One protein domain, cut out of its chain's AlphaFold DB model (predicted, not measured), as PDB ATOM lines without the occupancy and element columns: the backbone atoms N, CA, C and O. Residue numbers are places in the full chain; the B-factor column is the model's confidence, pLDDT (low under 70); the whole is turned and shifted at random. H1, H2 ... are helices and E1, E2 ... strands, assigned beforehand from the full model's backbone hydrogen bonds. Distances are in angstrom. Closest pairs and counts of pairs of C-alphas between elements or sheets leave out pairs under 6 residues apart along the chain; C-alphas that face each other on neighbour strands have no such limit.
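Overview. This is residues 2 to 11 and 18 to 143 of the 172 residues of an uncharacterized protein of candidate division bacterium WOR-3 4484_18 (UniProt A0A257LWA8). At one end of the model, a helical hairpin of H1 and H2 packs through H1 on a small pair of short strands, E1 and E2, and beyond that pair lies a long two-strand hairpin, E3 and E4. From H2 a long stretch with no named element, residues 98 to 131, runs away from these parts to H3, which lies far off at the other end. The printed part has 136 residues, with four named strands and then three named helices in the order E1, E2, E3, E4, H1, H2, H3; its two sheets, E1 - E2 and E3 - E4, are each antiparallel, and the class is mixed. The whole is extended, with a radius of gyration of the C-alphas of 22.8 A and spans of 64 by 38 by 36 A.

Along the chain. E1 is residues 2 to 5, beginning at C-alpha 2 at (153.175, 189.546, 118.108), and E2 is residues 21 to 23. E3, residues 28 to 38, is 31.5 A long, and E4, residues 41 to 51, is 30.8 A long. H1, residues 61 to 80, begins at C-alpha 61 at (167.475, 192.316, 121.596) and is 28.6 A long. H2 is residues 84 to 97, 19.8 A long. H3, residues 132 to 143, is 18.0 A long and ends at C-alpha 143 at (195.829, 199.549, 136.998).

Arrangement. E1 and E2 are antiparallel at 168 degrees, with N 2 and O 23 within hydrogen-bond range at 2.7 A. E2 and H1 have their closest C-alphas at Ala 21 and Trp 65, 5.3 A apart; for E1 and H1 these are Gln 5 and Lys 68, 6.4 A apart. E3 and E4 are a hairpin, antiparallel at 162 degrees, with N 32 and O 47 at 2.8 A and N 43 and O 36 at 2.8 A, both within hydrogen-bond range. E3 is apart from E1, E2 and H1. H1 and H2 are a helical hairpin: they touch, closest at the C-alphas of Val 70 and Ile 90, 5.8 A apart, at a shallow tilt of 24 degrees, opposite ways. H3 touches no helix and is apart from E1, E2, E3 and E4. In H1 and H2 every O i to N i+4 pair is within hydrogen-bond range; in H3, 5 of 8 are.

Size, cuts and confidence. The C-alphas of Glu 41 and Lys 132 are the two farthest apart, at 64.2 A. Residues 12 to 17 are not printed, and C-alphas 11 and 18 are 9.5 A apart across this cut. The link from H2 to H3 is long, with 34 residues; in it residues 109 to 115 and 117 to 124 stand free. The mean pLDDT of the printed part is 78.5, and residues 106 to 143 are under 70.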
ATOM      1  N   TYR A   2     154.063 188.568 117.474       80.00
ATOM      2  CA  TYR A   2     153.175 189.546 118.108       80.00
ATOM      3  C   TYR A   2     153.985 190.749 118.624       80.00
ATOM      4  O   TYR A   2     155.176 190.626 118.913       80.00
ATOM      5  N   LYS A   3     153.344 191.921 118.727       81.88
ATOM      6  CA  LYS A   3     153.970 193.194 119.142       81.88
ATOM      7  C   LYS A   3     155.216 193.566 118.313       81.88
ATOM      8  O   LYS A   3     156.278 193.822 118.878       81.88
ATOM      9  N   LEU A   4     155.093 193.579 116.986       88.62
ATOM     10  CA  LEU A   4     156.136 194.080 116.082       88.62
ATOM     11  C   LEU A   4     156.266 195.605 116.197       88.62
ATOM     12  O   LEU A   4     155.268 196.288 116.430       88.62
ATOM     13  N   GLN A   5     157.487 196.121 116.071       85.25
ATOM     14  CA  GLN A   5     157.811 197.542 116.112       85.25
ATOM     15  C   GLN A   5     158.836 197.901 115.019       85.25
ATOM     16  O   GLN A   5     159.840 197.193 114.903       85.25
ATOM     17  N   PRO A   6     158.647 199.017 114.287       84.06
ATOM     18  CA  PRO A   6     157.437 199.850 114.295       84.06
ATOM     19  C   PRO A   6     156.231 199.087 113.710       84.06
ATOM     20  O   PRO A   6     156.406 198.056 113.062       84.06
ATOM     21  N   HIS A   7     155.010 199.547 114.001       79.19
ATOM     22  CA  HIS A   7     153.796 198.913 113.466       79.19
ATOM     23  C   HIS A   7     153.629 199.176 111.963       79.19
ATOM     24  O   HIS A   7     153.210 198.292 111.223       79.19
ATOM     25  N   GLU A   8     154.028 200.369 111.526       81.12
ATOM     26  CA  GLU A   8     154.051 200.784 110.129       81.12
ATOM     27  C   GLU A   8     155.494 201.093 109.723       81.12
ATOM     28  O   GLU A   8     156.249 201.715 110.479       81.12
ATOM     29  N   LEU A   9     155.893 200.626 108.540       84.81
ATOM     30  CA  LEU A   9     157.204 200.917 107.966       84.81
ATOM     31  C   LEU A   9     157.071 202.154 107.078       84.81
ATOM     32  O   LEU A   9     156.267 202.161 106.149       84.81
ATOM     33  N   GLY A  10     157.842 203.193 107.390       84.44
ATOM     34  CA  GLY A  10     157.951 204.376 106.540       84.44
ATOM     35  C   GLY A  10     158.887 204.157 105.352       84.44
ATOM     36  O   GLY A  10     159.502 203.097 105.206       84.44
ATOM     37  N   ASP A  11     159.036 205.197 104.535       88.38
ATOM     38  CA  ASP A  11     159.955 205.186 103.399       88.38
ATOM     39  C   ASP A  11     161.418 205.104 103.857       88.38
ATOM     40  O   ASP A  11     161.853 205.824 104.760       88.38
ATOM     41  N   ILE A  18     166.606 200.440 108.715       85.69
ATOM     42  CA  ILE A  18     165.353 200.140 109.405       85.69
ATOM     43  C   ILE A  18     165.535 198.929 110.312       85.69
ATOM     44  O   ILE A  18     165.892 197.839 109.876       85.69
ATOM     45  N   ILE A  19     165.281 199.128 111.605       87.81
ATOM     46  CA  ILE A  19     165.335 198.057 112.602       87.81
ATOM     47  C   ILE A  19     163.913 197.712 113.009       87.81
ATOM     48  O   ILE A  19     163.252 198.498 113.704       87.81
ATOM     49  N   ILE A  20     163.498 196.513 112.610       88.50
ATOM     50  CA  ILE A  20     162.235 195.897 112.993       88.50
ATOM     51  C   ILE A  20     162.510 194.915 114.130       88.50
ATOM     52  O   ILE A  20     163.347 194.025 114.007       88.50
ATOM     53  N   ALA A  21     161.803 195.073 115.244       89.06
ATOM     54  CA  ALA A  21     161.921 194.188 116.396       89.06
ATOM     55  C   ALA A  21     160.535 193.735 116.846       89.06
ATOM     56  O   ALA A  21     159.595 194.525 116.893       89.06
ATOM     57  N   GLY A  22     160.392 192.470 117.221       88.94
ATOM     58  CA  GLY A  22     159.119 191.933 117.683       88.94
ATOM     59  C   GLY A  22     159.299 190.676 118.510       88.94
ATOM     60  O   GLY A  22     160.399 190.143 118.630       88.94
ATOM     61  N   ARG A  23     158.198 190.203 119.089       88.81
ATOM     62  CA  ARG A  23     158.187 188.984 119.897       88.81
ATOM     63  C   ARG A  23     157.543 187.853 119.115       88.81
ATOM     64  O   ARG A  23     156.614 188.059 118.335       88.81
ATOM     65  N   TYR A  24     157.999 186.634 119.336       90.06
ATOM     66  CA  TYR A  24     157.376 185.440 118.777       90.06
ATOM     67  C   TYR A  24     157.056 184.442 119.892       90.06
ATOM     68  O   TYR A  24     157.452 184.617 121.043       90.06
ATOM     69  N   ARG A  25     156.235 183.449 119.558       87.75
ATOM     70  CA  ARG A  25     155.959 182.273 120.387       87.75
ATOM     71  C   ARG A  25     156.212 181.049 119.522       87.75
ATOM     72  O   ARG A  25     155.932 181.106 118.326       87.75
ATOM     73  N   GLY A  26     156.669 179.972 120.146       87.06
ATOM     74  CA  GLY A  26     157.126 178.776 119.445       87.06
ATOM     75  C   GLY A  26     158.598 178.874 119.056       87.06
ATOM     76  O   GLY A  26     159.270 179.845 119.394       87.06
ATOM     77  N   SER A  27     159.075 177.848 118.366       90.62
ATOM     78  CA  SER A  27     160.450 177.724 117.893       90.62
ATOM     79  C   SER A  27     160.483 176.920 116.602       90.62
ATOM     80  O   SER A  27     159.571 176.130 116.349       90.62
ATOM     81  N   GLY A  28     161.554 177.084 115.838       90.81
ATOM     82  CA  GLY A  28     161.796 176.361 114.598       90.81
ATOM     83  C   GLY A  28     162.107 177.293 113.439       90.81
ATOM     84  O   GLY A  28     162.260 178.503 113.599       90.81
ATOM     85  N   GLU A  29     162.216 176.697 112.265       92.69
ATOM     86  CA  GLU A  29     162.489 177.401 111.022       92.69
ATOM     87  C   GLU A  29     161.264 178.214 110.585       92.69
ATOM     88  O   GLU A  29     160.137 177.711 110.565       92.69
ATOM     89  N   ALA A  30     161.470 179.487 110.255       90.50
ATOM     90  CA  ALA A  30     160.425 180.342 109.719       90.50
ATOM     91  C   ALA A  30     160.963 181.247 108.612       90.50
ATOM     92  O   ALA A  30     162.077 181.769 108.675       90.50
ATOM     93  N   GLN A  31     160.122 181.459 107.604       92.56
ATOM     94  CA  GLN A  31     160.424 182.341 106.491       92.56
ATOM     95  C   GLN A  31     160.095 183.792 106.861       92.56
ATOM     96  O   GLN A  31     158.998 184.102 107.335       92.56
ATOM     97  N   VAL A  32     161.046 184.686 106.623       90.75
ATOM     98  CA  VAL A  32     160.903 186.134 106.743       90.75
ATOM     99  C   VAL A  32     160.838 186.713 105.336       90.75
ATOM    100  O   VAL A  32     161.777 186.585 104.554       90.75
ATOM    101  N   ILE A  33     159.713 187.351 105.019       92.06
ATOM    102  CA  ILE A  33     159.445 187.927 103.701       92.06
ATOM    103  C   ILE A  33     159.346 189.445 103.840       92.06
ATOM    104  O   ILE A  33     158.446 189.955 104.509       92.06
ATOM    105  N   LEU A  34     160.251 190.165 103.183       89.75
ATOM    106  CA  LEU A  34     160.224 191.616 103.052       89.75
ATOM    107  C   LEU A  34     159.744 191.983 101.648       89.75
ATOM    108  O   LEU A  34     160.354 191.595 100.656       89.75
ATOM    109  N   LYS A  35     158.663 192.759 101.572       91.44
ATOM    110  CA  LYS A  35     158.119 193.294 100.319       91.44
ATOM    111  C   LYS A  35     158.189 194.809 100.340       91.44
ATOM    112  O   LYS A  35     157.972 195.417 101.388       91.44
ATOM    113  N   GLY A  36     158.447 195.412  99.190       90.88
ATOM    114  CA  GLY A  36     158.424 196.860  99.052       90.88
ATOM    115  C   GLY A  36     158.498 197.300  97.601       90.88
ATOM    116  O   GLY A  36     158.554 196.480  96.686       90.88
ATOM    117  N   THR A  37     158.532 198.612  97.404       92.56
ATOM    118  CA  THR A  37     158.612 199.225  96.078       92.56
ATOM    119  C   THR A  37     159.844 200.114  96.014       92.56
ATOM    120  O   THR A  37     160.047 200.979  96.864       92.56
ATOM    121  N   LYS A  38     160.675 199.934  94.989       90.62
ATOM    122  CA  LYS A  38     161.865 200.749  94.740       90.62
ATOM    123  C   LYS A  38     161.765 201.350  93.347       90.62
ATOM    124  O   LYS A  38     161.772 200.634  92.358       90.62
ATOM    125  N   ARG A  39     161.688 202.684  93.263       89.56
ATOM    126  CA  ARG A  39     161.568 203.423  91.985       89.56
ATOM    127  C   ARG A  39     160.397 202.948  91.100       89.56
ATOM    128  O   ARG A  39     160.500 202.981  89.881       89.56
ATOM    129  N   GLY A  40     159.288 202.536  91.717       91.75
ATOM    130  CA  GLY A  40     158.094 202.048  91.016       91.75
ATOM    131  C   GLY A  40     158.098 200.551  90.693       91.75
ATOM    132  O   GLY A  40     157.077 200.044  90.245       91.75
ATOM    133  N   GLU A  41     159.192 199.837  90.960       94.31
ATOM    134  CA  GLU A  41     159.276 198.384  90.794       94.31
ATOM    135  C   GLU A  41     159.096 197.685  92.143       94.31
ATOM    136  O   GLU A  41     159.707 198.076  93.142       94.31
ATOM    137  N   GLU A  42     158.252 196.657  92.188       95.38
ATOM    138  CA  GLU A  42     158.113 195.815  93.375       95.38
ATOM    139  C   GLU A  42     159.346 194.924  93.542       95.38
ATOM    140  O   GLU A  42     159.875 194.374  92.576       95.38
ATOM    141  N   PHE A  43     159.787 194.753  94.784       93.25
ATOM    142  CA  PHE A  43     160.803 193.774  95.134       93.25
ATOM    143  C   PHE A  43     160.340 192.931  96.316       93.25
ATOM    144  O   PHE A  43     159.604 193.388  97.197       93.25
ATOM    145  N   VAL A  44     160.812 191.689  96.332       94.75
ATOM    146  CA  VAL A  44     160.585 190.739  97.414       94.75
ATOM    147  C   VAL A  44     161.931 190.148  97.809       94.75
ATOM    148  O   VAL A  44     162.700 189.723  96.951       94.75
ATOM    149  N   VAL A  45     162.213 190.148  99.105       91.50
ATOM    150  CA  VAL A  45     163.342 189.445  99.713       91.50
ATOM    151  C   VAL A  45     162.761 188.387 100.632       91.50
ATOM    152  O   VAL A  45     161.992 188.711 101.536       91.50
ATOM    153  N   GLU A  46     163.105 187.130 100.387       94.88
ATOM    154  CA  GLU A  46     162.659 185.996 101.190       94.88
ATOM    155  C   GLU A  46     163.881 185.313 101.774       94.88
ATOM    156  O   GLU A  46     164.747 184.853 101.038       94.88
ATOM    157  N   GLU A  47     163.942 185.254 103.095       94.06
ATOM    158  CA  GLU A  47     165.050 184.649 103.819       94.06
ATOM    159  C   GLU A  47     164.499 183.736 104.901       94.06
ATOM    160  O   GLU A  47     163.502 184.052 105.555       94.06
ATOM    161  N   THR A  48     165.149 182.600 105.103       93.19
ATOM    162  CA  THR A  48     164.717 181.627 106.099       93.19
ATOM    163  C   THR A  48     165.622 181.695 107.316       93.19
ATOM    164  O   THR A  48     166.843 181.629 107.198       93.19
ATOM    165  N   TYR A  49     165.014 181.823 108.494       90.56
ATOM    166  CA  TYR A  49     165.723 181.934 109.762       90.56
ATOM    167  C   TYR A  49     165.265 180.861 110.741       90.56
ATOM    168  O   TYR A  49     164.085 180.514 110.812       90.56
ATOM    169  N   GLU A  50     166.203 180.377 111.546       90.50
ATOM    170  CA  GLU A  50     165.895 179.538 112.695       90.50
ATOM    171  C   GLU A  50     165.572 180.419 113.906       90.50
ATOM    172  O   GLU A  50     166.372 181.259 114.320       90.50
ATOM    173  N   PHE A  51     164.386 180.227 114.481       90.25
ATOM    174  CA  PHE A  51     163.948 180.904 115.695       90.25
ATOM    175  C   PHE A  51     164.094 179.947 116.884       90.25
ATOM    176  O   PHE A  51     163.234 179.080 117.083       90.25
ATOM    177  N   PRO A  52     165.164 180.069 117.687       89.00
ATOM    178  CA  PRO A  52     165.399 179.168 118.808       89.00
ATOM    179  C   PRO A  52     164.390 179.403 119.941       89.00
ATOM    180  O   PRO A  52     163.741 180.448 120.022       89.00
ATOM    181  N   VAL A  53     164.268 178.433 120.851       85.25
ATOM    182  CA  VAL A  53     163.485 178.601 122.093       85.25
ATOM    183  C   VAL A  53     164.163 179.608 123.026       85.25
ATOM    184  O   VAL A  53     163.497 180.457 123.612       85.25
ATOM    185  N   GLU A  54     165.491 179.534 123.131       82.94
ATOM    186  CA  GLU A  54     166.325 180.441 123.916       82.94
ATOM    187  C   GLU A  54     167.579 180.810 123.122       82.94
ATOM    188  O   GLU A  54     168.202 179.952 122.498       82.94
ATOM    189  N   ALA A  55     167.968 182.083 123.177       81.62
ATOM    190  CA  ALA A  55     169.201 182.589 122.585       81.62
ATOM    191  C   ALA A  55     169.924 183.458 123.618       81.62
ATOM    192  O   ALA A  55     169.521 184.596 123.845       81.62
ATOM    193  N   LYS A  56     170.976 182.913 124.240       78.56
ATOM    194  CA  LYS A  56     171.755 183.598 125.291       78.56
ATOM    195  C   LYS A  56     172.698 184.669 124.739       78.56
ATOM    196  O   LYS A  56     173.057 185.607 125.434       78.56
ATOM    197  N   ASP A  57     173.068 184.566 123.466       84.12
ATOM    198  CA  ASP A  57     173.964 185.537 122.825       84.12
ATOM    199  C   ASP A  57     173.223 186.812 122.366       84.12
ATOM    200  O   ASP A  57     173.830 187.766 121.882       84.12
ATOM    201  N   CYS A  58     171.897 186.846 122.539       83.00
ATOM    202  CA  CYS A  58     171.001 187.879 122.022       83.00
ATOM    203  C   CYS A  58     170.274 188.659 123.133       83.00
ATOM    204  O   CYS A  58     169.231 189.269 122.882       83.00
ATOM    205  N   ASP A  59     170.825 188.684 124.349       83.56
ATOM    206  CA  ASP A  59     170.201 189.275 125.547       83.56
ATOM    207  C   ASP A  59     169.927 190.791 125.439       83.56
ATOM    208  O   ASP A  59     169.119 191.348 126.185       83.56
ATOM    209  N   PHE A  60     170.545 191.476 124.472       84.81
ATOM    210  CA  PHE A  60     170.310 192.895 124.186       84.81
ATOM    211  C   PHE A  60     169.065 193.150 123.312       84.81
ATOM    212  O   PHE A  60     168.484 194.238 123.369       84.81
ATOM    213  N   ILE A  61     168.621 192.170 122.514       89.25
ATOM    214  CA  ILE A  61     167.475 192.316 121.596       89.25
ATOM    215  C   ILE A  61     166.167 192.626 122.348       89.25
ATOM    216  O   ILE A  61     165.444 193.536 121.922       89.25
ATOM    217  N   PRO A  62     165.847 191.958 123.479       90.00
ATOM    218  CA  PRO A  62     164.666 192.290 124.269       90.00
ATOM    219  C   PRO A  62     164.623 193.759 124.704       90.00
ATOM    220  O   PRO A  62     163.556 194.374 124.666       90.00
ATOM    221  N   LEU A  63     165.775 194.347 125.048       89.12
ATOM    222  CA  LEU A  63     165.868 195.752 125.442       89.12
ATOM    223  C   LEU A  63     165.610 196.698 124.258       89.12
ATOM    224  O   LEU A  63     164.925 197.708 124.424       89.12
ATOM    225  N   ILE A  64     166.098 196.374 123.054       91.38
ATOM    226  CA  ILE A  64     165.800 197.149 121.834       91.38
ATOM    227  C   ILE A  64     164.292 197.146 121.562       91.38
ATOM    228  O   ILE A  64     163.696 198.203 121.337       91.38
ATOM    229  N   TRP A  65     163.668 195.966 121.611       93.19
ATOM    230  CA  TRP A  65     162.225 195.829 121.426       93.19
ATOM    231  C   TRP A  65     161.442 196.638 122.468       93.19
ATOM    232  O   TRP A  65     160.535 197.389 122.106       93.19
ATOM    233  N   ALA A  66     161.813 196.522 123.746       92.44
ATOM    234  CA  ALA A  66     161.125 197.194 124.840       92.44
ATOM    235  C   ALA A  66     161.208 198.722 124.717       92.44
ATOM    236  O   ALA A  66     160.182 199.390 124.819       92.44
ATOM    237  N   ASN A  67     162.384 199.277 124.401       91.62
ATOM    238  CA  ASN A  67     162.538 200.717 124.169       91.62
ATOM    239  C   ASN A  67     161.680 201.207 122.995       91.62
ATOM    240  O   ASN A  67     161.002 202.227 123.116       91.62
ATOM    241  N   LYS A  68     161.654 200.470 121.876       91.94
ATOM    242  CA  LYS A  68     160.799 200.814 120.727       91.94
ATOM    243  C   LYS A  68     159.315 200.775 121.095       91.94
ATOM    244  O   LYS A  68     158.576 201.682 120.727       91.94
ATOM    245  N   ARG A  69     158.885 199.761 121.855       93.88
ATOM    246  CA  ARG A  69     157.497 199.640 122.317       93.88
ATOM    247  C   ARG A  69     157.111 200.785 123.252       93.88
ATOM    248  O   ARG A  69     156.061 201.378 123.044       93.88
ATOM    249  N   VAL A  70     157.958 201.130 124.221       92.94
ATOM    250  CA  VAL A  70     157.731 202.267 125.129       92.94
ATOM    251  C   VAL A  70     157.649 203.584 124.355       92.94
ATOM    252  O   VAL A  70     156.733 204.365 124.589       92.94
ATOM    253  N   ALA A  71     158.547 203.819 123.391       92.25
ATOM    254  CA  ALA A  71     158.510 205.022 122.559       92.25
ATOM    255  C   ALA A  71     157.202 205.141 121.757       92.25
ATOM    256  O   ALA A  71     156.625 206.228 121.675       92.25
ATOM    257  N   TRP A  72     156.711 204.026 121.209       92.69
ATOM    258  CA  TRP A  72     155.413 203.984 120.539       92.69
ATOM    259  C   TRP A  72     154.263 204.279 121.514       92.69
ATOM    260  O   TRP A  72     153.464 205.164 121.242       92.69
ATOM    261  N   LEU A  73     154.230 203.633 122.688       93.56
ATOM    262  CA  LEU A  73     153.185 203.854 123.703       93.56
ATOM    263  C   LEU A  73     153.129 205.314 124.179       93.56
ATOM    264  O   LEU A  73     152.052 205.894 124.281       93.56
ATOM    265  N   LEU A  74     154.285 205.936 124.417       93.00
ATOM    266  CA  LEU A  74     154.367 207.358 124.766       93.00
ATOM    267  C   LEU A  74     153.878 208.265 123.626       93.00
ATOM    268  O   LEU A  74     153.304 209.322 123.884       93.00
ATOM    269  N   SER A  75     154.099 207.862 122.372       92.19
ATOM    270  CA  SER A  75     153.600 208.600 121.207       92.19
ATOM    271  C   SER A  75     152.077 208.512 121.107       92.19
ATOM    272  O   SER A  75     151.435 209.540 120.914       92.19
ATOM    273  N   GLU A  76     151.500 207.328 121.335       93.31
ATOM    274  CA  GLU A  76     150.046 207.136 121.394       93.31
ATOM    275  C   GLU A  76     149.415 207.996 122.490       93.31
ATOM    276  O   GLU A  76     148.449 208.711 122.229       93.31
ATOM    277  N   ILE A  77     150.007 208.018 123.690       93.94
ATOM    278  CA  ILE A  77     149.536 208.871 124.791       93.94
ATOM    279  C   ILE A  77     149.559 210.351 124.395       93.94
ATOM    280  O   ILE A  77     148.631 211.101 124.691       93.94
ATOM    281  N   ARG A  78     150.607 210.792 123.695       92.38
ATOM    282  CA  ARG A  78     150.718 212.183 123.246       92.38
ATOM    283  C   ARG A  78     149.660 212.553 122.201       92.38
ATOM    284  O   ARG A  78     149.239 213.707 122.170       92.38
ATOM    285  N   LEU A  79     149.276 211.618 121.332       93.62
ATOM    286  CA  LEU A  79     148.324 211.853 120.242       93.62
ATOM    287  C   LEU A  79     146.864 211.698 120.681       93.62
ATOM    288  O   LEU A  79     146.005 212.450 120.223       93.62
ATOM    289  N   HIS A  80     146.586 210.736 121.557       93.75
ATOM    290  CA  HIS A  80     145.229 210.299 121.887       93.75
ATOM    291  C   HIS A  80     144.858 210.494 123.361       93.75
ATOM    292  O   HIS A  80     143.699 210.311 123.729       93.75
ATOM    293  N   GLY A  81     145.807 210.930 124.188       91.75
ATOM    294  CA  GLY A  81     145.635 211.069 125.628       91.75
ATOM    295  C   GLY A  81     145.966 209.787 126.387       91.75
ATOM    296  O   GLY A  81     146.255 208.734 125.817       91.75
ATOM    297  N   GLU A  82     145.951 209.889 127.713       93.00
ATOM    298  CA  GLU A  82     146.274 208.765 128.587       93.00
ATOM    299  C   GLU A  82     145.144 207.731 128.621       93.00
ATOM    300  O   GLU A  82     143.969 208.054 128.801       93.00
ATOM    301  N   SER A  83     145.526 206.460 128.501       94.69
ATOM    302  CA  SER A  83     144.672 205.307 128.766       94.69
ATOM    303  C   SER A  83     145.374 204.405 129.768       94.69
ATOM    304  O   SER A  83     146.588 204.202 129.678       94.69
ATOM    305  N   LYS A  84     144.599 203.823 130.687       93.56
ATOM    306  CA  LYS A  84     145.114 202.901 131.701       93.56
ATOM    307  C   LYS A  84     145.910 201.753 131.072       93.56
ATOM    308  O   LYS A  84     146.986 201.433 131.548       93.56
ATOM    309  N   GLU A  85     145.437 201.199 129.957       93.94
ATOM    310  CA  GLU A  85     146.118 200.095 129.268       93.94
ATOM    311  C   GLU A  85     147.508 200.487 128.740       93.94
ATOM    312  O   GLU A  85     148.445 199.692 128.808       93.94
ATOM    313  N   LEU A  86     147.656 201.717 128.232       93.06
ATOM    314  CA  LEU A  86     148.932 202.219 127.711       93.06
ATOM    315  C   LEU A  86     149.920 202.473 128.849       93.06
ATOM    316  O   LEU A  86     151.085 202.086 128.750       93.06
ATOM    317  N   VAL A  87     149.448 203.101 129.930       93.50
ATOM    318  CA  VAL A  87     150.260 203.393 131.116       93.50
ATOM    319  C   VAL A  87     150.704 202.097 131.798       93.50
ATOM    320  O   VAL A  87     151.894 201.936 132.063       93.50
ATOM    321  N   ASP A  88     149.789 201.145 131.997       94.50
ATOM    322  CA  ASP A  88     150.083 199.848 132.614       94.50
ATOM    323  C   ASP A  88     151.146 199.077 131.805       94.50
ATOM    324  O   ASP A  88     152.082 198.517 132.380       94.50
ATOM    325  N   GLU A  89     151.071 199.094 130.466       94.31
ATOM    326  CA  GLU A  89     152.093 198.462 129.621       94.31
ATOM    327  C   GLU A  89     153.451 199.184 129.715       94.31
ATOM    328  O   GLU A  89     154.492 198.522 129.741       94.31
ATOM    329  N   ILE A  90     153.479 200.521 129.799       92.62
ATOM    330  CA  ILE A  90     154.732 201.272 129.991       92.62
ATOM    331  C   ILE A  90     155.378 200.911 131.330       92.62
ATOM    332  O   ILE A  90     156.587 200.674 131.365       92.62
ATOM    333  N   ILE A  91     154.593 200.838 132.409       91.25
ATOM    334  CA  ILE A  91     155.084 200.462 133.740       91.25
ATOM    335  C   ILE A  91     155.646 199.040 133.707       91.25
ATOM    336  O   ILE A  91     156.794 198.837 134.102       91.25
ATOM    337  N   GLU A  92     154.909 198.072 133.148       93.25
ATOM    338  CA  GLU A  92     155.368 196.679 133.055       93.25
ATOM    339  C   GLU A  92     156.703 196.571 132.298       93.25
ATOM    340  O   GLU A  92     157.614 195.842 132.703       93.25
ATOM    341  N   LEU A  93     156.844 197.297 131.184       91.56
ATOM    342  CA  LEU A  93     158.073 197.303 130.394       91.56
ATOM    343  C   LEU A  93     159.216 198.023 131.113       91.56
ATOM    344  O   LEU A  93     160.353 197.549 131.074       91.56
ATOM    345  N   GLY A  94     158.921 199.137 131.780       88.75
ATOM    346  CA  GLY A  94     159.890 199.898 132.558       88.75
ATOM    347  C   GLY A  94     160.460 199.098 133.723       88.75
ATOM    348  O   GLY A  94     161.677 199.057 133.889       88.75
ATOM    349  N   GLU A  95     159.614 198.387 134.467       88.38
ATOM    350  CA  GLU A  95     160.040 197.500 135.552       88.38
ATOM    351  C   GLU A  95     160.804 196.284 135.026       88.38
ATOM    352  O   GLU A  95     161.880 195.953 135.518       88.38
ATOM    353  N   ARG A  96     160.295 195.623 133.982       88.88
ATOM    354  CA  ARG A  96     160.904 194.387 133.472       88.88
ATOM    355  C   ARG A  96     162.274 194.615 132.832       88.88
ATOM    356  O   ARG A  96     163.154 193.771 132.981       88.88
ATOM    357  N   TYR A  97     162.442 195.713 132.097       87.75
ATOM    358  CA  TYR A  97     163.656 195.992 131.319       87.75
ATOM    359  C   TYR A  97     164.505 197.132 131.894       87.75
ATOM    360  O   TYR A  97     165.550 197.462 131.336       87.75
ATOM    361  N   GLY A  98     164.090 197.734 133.014       87.69
ATOM    362  CA  GLY A  98     164.803 198.838 133.655       87.69
ATOM    363  C   GLY A  98     164.813 200.120 132.820       87.69
ATOM    364  O   GLY A  98     165.834 200.809 132.783       87.69
ATOM    365  N   ILE A  99     163.708 200.419 132.130       87.88
ATOM    366  CA  ILE A  99     163.557 201.612 131.287       87.88
ATOM    367  C   ILE A  99     162.979 202.746 132.137       87.88
ATOM    368  O   ILE A  99     161.918 202.604 132.750       87.88
ATOM    369  N   VAL A 100     163.675 203.883 132.159       87.25
ATOM    370  CA  VAL A 100     163.205 205.097 132.837       87.25
ATOM    371  C   VAL A 100     162.220 205.823 131.929       87.25
ATOM    372  O   VAL A 100     162.532 206.135 130.780       87.25
ATOM    373  N   THR A 101     161.026 206.090 132.447       89.19
ATOM    374  CA  THR A 101     159.916 206.719 131.722       89.19
ATOM    375  C   THR A 101     159.224 207.736 132.633       89.19
ATOM    376  O   THR A 101     159.437 207.693 133.843       89.19
ATOM    377  N   PRO A 102     158.360 208.630 132.117       87.56
ATOM    378  CA  PRO A 102     157.556 209.507 132.975       87.56
ATOM    379  C   PRO A 102     156.687 208.759 134.002       87.56
ATOM    380  O   PRO A 102     156.322 209.338 135.021       87.56
ATOM    381  N   TYR A 103     156.396 207.478 133.751       86.44
ATOM    382  CA  TYR A 103     155.567 206.615 134.596       86.44
ATOM    383  C   TYR A 103     156.386 205.662 135.483       86.44
ATOM    384  O   TYR A 103     155.813 204.910 136.266       86.44
ATOM    385  N   THR A 104     157.724 205.680 135.399       81.19
ATOM    386  CA  THR A 104     158.602 204.813 136.200       81.19
ATOM    387  C   THR A 104     159.717 205.612 136.868       81.19
ATOM    388  O   THR A 104     160.392 206.428 136.247       81.19
ATOM    389  N   SER A 105     159.949 205.364 138.158       70.38
ATOM    390  CA  SER A 105     161.045 205.991 138.909       70.38
ATOM    391  C   SER A 105     162.065 204.942 139.342       70.38
ATOM    392  O   SER A 105     161.693 203.862 139.791       70.38
ATOM    393  N   TYR A 106     163.353 205.254 139.194       64.12
ATOM    394  CA  TYR A 106     164.454 204.396 139.633       64.12
ATOM    395  C   TYR A 106     165.073 204.990 140.902       64.12
ATOM    396  O   TYR A 106     165.574 206.116 140.876       64.12
ATOM    397  N   LEU A 107     165.022 204.258 142.019       62.94
ATOM    398  CA  LEU A 107     165.652 204.677 143.271       62.94
ATOM    399  C   LEU A 107     167.106 204.195 143.291       62.94
ATOM    400  O   LEU A 107     167.368 203.028 143.560       62.94
ATOM    401  N   VAL A 108     168.043 205.108 143.042       58.03
ATOM    402  CA  VAL A 108     169.477 204.849 143.231       58.03
ATOM    403  C   VAL A 108     169.817 205.091 144.695       58.03
ATOM    404  O   VAL A 108     169.631 206.202 145.198       58.03
ATOM    405  N   ARG A 109     170.330 204.076 145.394       59.72
ATOM    406  CA  ARG A 109     170.849 204.272 146.756       59.72
ATOM    407  C   ARG A 109     172.202 204.992 146.697       59.72
ATOM    408  O   ARG A 109     172.980 204.781 145.770       59.72
ATOM    409  N   GLU A 110     172.518 205.817 147.700       55.22
ATOM    410  CA  GLU A 110     173.789 206.578 147.796       55.22
ATOM    411  C   GLU A 110     175.044 205.698 147.596       55.22
ATOM    412  O   GLU A 110     176.046 206.131 147.029       55.22
ATOM    413  N   GLU A 111     174.967 204.430 147.999       57.44
ATOM    414  CA  GLU A 111     176.022 203.424 147.845       57.44
ATOM    415  C   GLU A 111     176.276 203.053 146.365       57.44
ATOM    416  O   GLU A 111     177.420 202.854 145.953       57.44
ATOM    417  N   GLU A 112     175.228 203.038 145.535       51.72
ATOM    418  CA  GLU A 112     175.269 202.732 144.096       51.72
ATOM    419  C   GLU A 112     175.605 203.962 143.241       51.72
ATOM    420  O   GLU A 112     176.109 203.837 142.122       51.72
ATOM    421  N   ARG A 113     175.402 205.169 143.787       46.66
ATOM    422  CA  ARG A 113     175.728 206.446 143.135       46.66
ATOM    423  C   ARG A 113     177.206 206.551 142.754       46.66
ATOM    424  O   ARG A 113     177.536 207.212 141.776       46.66
ATOM    425  N   LYS A 114     178.091 205.864 143.484       46.75
ATOM    426  CA  LYS A 114     179.531 205.789 143.181       46.75
ATOM    427  C   LYS A 114     179.846 204.947 141.939       46.75
ATOM    428  O   LYS A 114     180.881 205.162 141.323       46.75
ATOM    429  N   ARG A 115     178.951 204.026 141.560       48.00
ATOM    430  CA  ARG A 115     179.074 203.151 140.380       48.00
ATOM    431  C   ARG A 115     178.528 203.817 139.108       48.00
ATOM    432  O   ARG A 115     179.044 203.581 138.026       48.00
ATOM    433  N   TYR A 116     177.526 204.688 139.264       44.88
ATOM    434  CA  TYR A 116     176.863 205.452 138.194       44.88
ATOM    435  C   TYR A 116     177.367 206.894 138.040       44.88
ATOM    436  O   TYR A 116     176.695 207.721 137.416       44.88
ATOM    437  N   VAL A 117     178.543 207.231 138.580       43.16
ATOM    438  CA  VAL A 117     179.227 208.452 138.142       43.16
ATOM    439  C   VAL A 117     179.572 208.217 136.676       43.16
ATOM    440  O   VAL A 117     180.538 207.520 136.372       43.16
ATOM    441  N   LEU A 118     178.725 208.741 135.774       44.34
ATOM    442  CA  LEU A 118     179.018 208.908 134.352       44.34
ATOM    443  C   LEU A 118     180.502 209.221 134.221       44.34
ATOM    444  O   LEU A 118     180.980 210.037 135.005       44.34
ATOM    445  N   ALA A 119     181.160 208.615 133.231       46.91
ATOM    446  CA  ALA A 119     182.543 208.795 132.787       46.91
ATOM    447  C   ALA A 119     182.959 210.268 132.541       46.91
ATOM    448  O   ALA A 119     183.434 210.653 131.479       46.91
ATOM    449  N   THR A 120     182.766 211.114 133.540       43.09
ATOM    450  CA  THR A 120     183.168 212.498 133.644       43.09
ATOM    451  C   THR A 120     184.282 212.467 134.675       43.09
ATOM    452  O   THR A 120     184.003 212.306 135.869       43.09
ATOM    453  N   PRO A 121     185.548 212.531 134.241       45.50
ATOM    454  CA  PRO A 121     186.656 212.545 135.175       45.50
ATOM    455  C   PRO A 121     186.465 213.706 136.167       45.50
ATOM    456  O   PRO A 121     186.008 214.782 135.759       45.50
ATOM    457  N   PRO A 122     186.776 213.513 137.465       46.56
ATOM    458  CA  PRO A 122     186.639 214.569 138.462       46.56
ATOM    459  C   PRO A 122     187.331 215.852 137.992       46.56
ATOM    460  O   PRO A 122     188.375 215.808 137.348       46.56
ATOM    461  N   ARG A 123     186.756 217.015 138.304       50.94
ATOM    462  CA  ARG A 123     187.159 218.317 137.734       50.94
ATOM    463  C   ARG A 123     188.643 218.669 137.951       50.94
ATOM    464  O   ARG A 123     189.201 219.458 137.194       50.94
ATOM    465  N   GLU A 124     189.287 218.070 138.954       49.84
ATOM    466  CA  GLU A 124     190.736 218.159 139.189       49.84
ATOM    467  C   GLU A 124     191.572 217.531 138.062       49.84
ATOM    468  O   GLU A 124     192.616 218.075 137.707       49.84
ATOM    469  N   PHE A 125     191.085 216.467 137.416       44.88
ATOM    470  CA  PHE A 125     191.753 215.788 136.301       44.88
ATOM    471  C   PHE A 125     191.739 216.597 134.996       44.88
ATOM    472  O   PHE A 125     192.596 216.391 134.142       44.88
ATOM    473  N   MET A 126     190.825 217.564 134.837       48.88
ATOM    474  CA  MET A 126     190.799 218.451 133.663       48.88
ATOM    475  C   MET A 126     191.863 219.560 133.706       48.88
ATOM    476  O   MET A 126     192.126 220.186 132.682       48.88
ATOM    477  N   LYS A 127     192.491 219.825 134.863       49.06
ATOM    478  CA  LYS A 127     193.462 220.927 135.010       49.06
ATOM    479  C   LYS A 127     194.894 220.576 134.596       49.06
ATOM    480  O   LYS A 127     195.711 221.483 134.471       49.06
ATOM    481  N   ALA A 128     195.210 219.302 134.367       55.50
ATOM    482  CA  ALA A 128     196.562 218.848 134.044       55.50
ATOM    483  C   ALA A 128     196.608 218.152 132.674       55.50
ATOM    484  O   ALA A 128     196.889 216.962 132.571       55.50
ATOM    485  N   THR A 129     196.317 218.891 131.605       53.00
ATOM    486  CA  THR A 129     196.262 218.352 130.234       53.00
ATOM    487  C   THR A 129     197.589 218.404 129.474       53.00
ATOM    488  O   THR A 129     197.621 218.078 128.290       53.00
ATOM    489  N   SER A 130     198.713 218.754 130.112       51.75
ATOM    490  CA  SER A 130     200.021 218.673 129.450       51.75
ATOM    491  C   SER A 130     201.188 218.477 130.419       51.75
ATOM    492  O   SER A 130     201.267 219.112 131.471       51.75
ATOM    493  N   GLY A 131     202.112 217.594 130.030       54.41
ATOM    494  CA  GLY A 131     203.378 217.328 130.711       54.41
ATOM    495  C   GLY A 131     203.422 216.024 131.518       54.41
ATOM    496  O   GLY A 131     202.480 215.233 131.547       54.41
ATOM    497  N   LYS A 132     204.549 215.812 132.212       50.28
ATOM    498  CA  LYS A 132     204.834 214.638 133.066       50.28
ATOM    499  C   LYS A 132     203.710 214.242 134.055       50.28
ATOM    500  O   LYS A 132     203.546 213.039 134.255       50.28
ATOM    501  N   PRO A 133     202.912 215.167 134.634       47.44
ATOM    502  CA  PRO A 133     201.797 214.800 135.514       47.44
ATOM    503  C   PRO A 133     200.681 214.025 134.796       47.44
ATOM    504  O   PRO A 133     200.117 213.098 135.370       47.44
ATOM    505  N   GLY A 134     200.400 214.343 133.526       48.22
ATOM    506  CA  GLY A 134     199.344 213.685 132.746       48.22
ATOM    507  C   GLY A 134     199.657 212.221 132.414       48.22
ATOM    508  O   GLY A 134     198.762 211.379 132.395       48.22
ATOM    509  N   PHE A 135     200.938 211.881 132.238       49.50
ATOM    510  CA  PHE A 135     201.373 210.507 131.956       49.50
ATOM    511  C   PHE A 135     201.257 209.584 133.185       49.50
ATOM    512  O   PHE A 135     200.943 208.401 133.053       49.50
ATOM    513  N   ALA A 136     201.461 210.121 134.393       50.94
ATOM    514  CA  ALA A 136     201.295 209.367 135.638       50.94
ATOM    515  C   ALA A 136     199.822 208.999 135.898       50.94
ATOM    516  O   ALA A 136     199.532 207.890 136.344       50.94
ATOM    517  N   ILE A 137     198.900 209.898 135.544       47.84
ATOM    518  CA  ILE A 137     197.451 209.684 135.651       47.84
ATOM    519  C   ILE A 137     196.991 208.567 134.701       47.84
ATOM    520  O   ILE A 137     196.280 207.657 135.126       47.84
ATOM    521  N   ALA A 138     197.456 208.569 133.445       52.16
ATOM    522  CA  ALA A 138     197.120 207.526 132.469       52.16
ATOM    523  C   ALA A 138     197.586 206.124 132.908       52.16
ATOM    524  O   ALA A 138     196.887 205.134 132.700       52.16
ATOM    525  N   LYS A 139     198.744 206.037 133.577       49.69
ATOM    526  CA  LYS A 139     199.279 204.775 134.106       49.69
ATOM    527  C   LYS A 139     198.491 204.255 135.319       49.69
ATOM    528  O   LYS A 139     198.410 203.046 135.503       49.69
ATOM    529  N   GLY A 140     197.910 205.152 136.122       45.69
ATOM    530  CA  GLY A 140     197.079 204.802 137.280       45.69
ATOM    531  C   GLY A 140     195.698 204.258 136.900       45.69
ATOM    532  O   GLY A 140     195.254 203.276 137.492       45.69
ATOM    533  N   LEU A 141     195.050 204.826 135.874       48.66
ATOM    534  CA  LEU A 141     193.740 204.339 135.410       48.66
ATOM    535  C   LEU A 141     193.801 202.906 134.860       48.66
ATOM    536  O   LEU A 141     192.923 202.106 135.165       48.66
ATOM    537  N   GLY A 142     194.863 202.550 134.129       47.06
ATOM    538  CA  GLY A 142     195.027 201.190 133.596       47.06
ATOM    539  C   GLY A 142     195.279 200.109 134.660       47.06
ATOM    540  O   GLY A 142     195.167 198.923 134.361       47.06
ATOM    541  N   ALA A 143     195.627 200.489 135.894       43.34
ATOM    542  CA  ALA A 143     195.829 199.549 136.998       43.34
ATOM    543  C   ALA A 143     194.527 199.249 137.765       43.34
ATOM    544  O   ALA A 143     194.360 198.136 138.255       43.34
TER     545      ALA A 143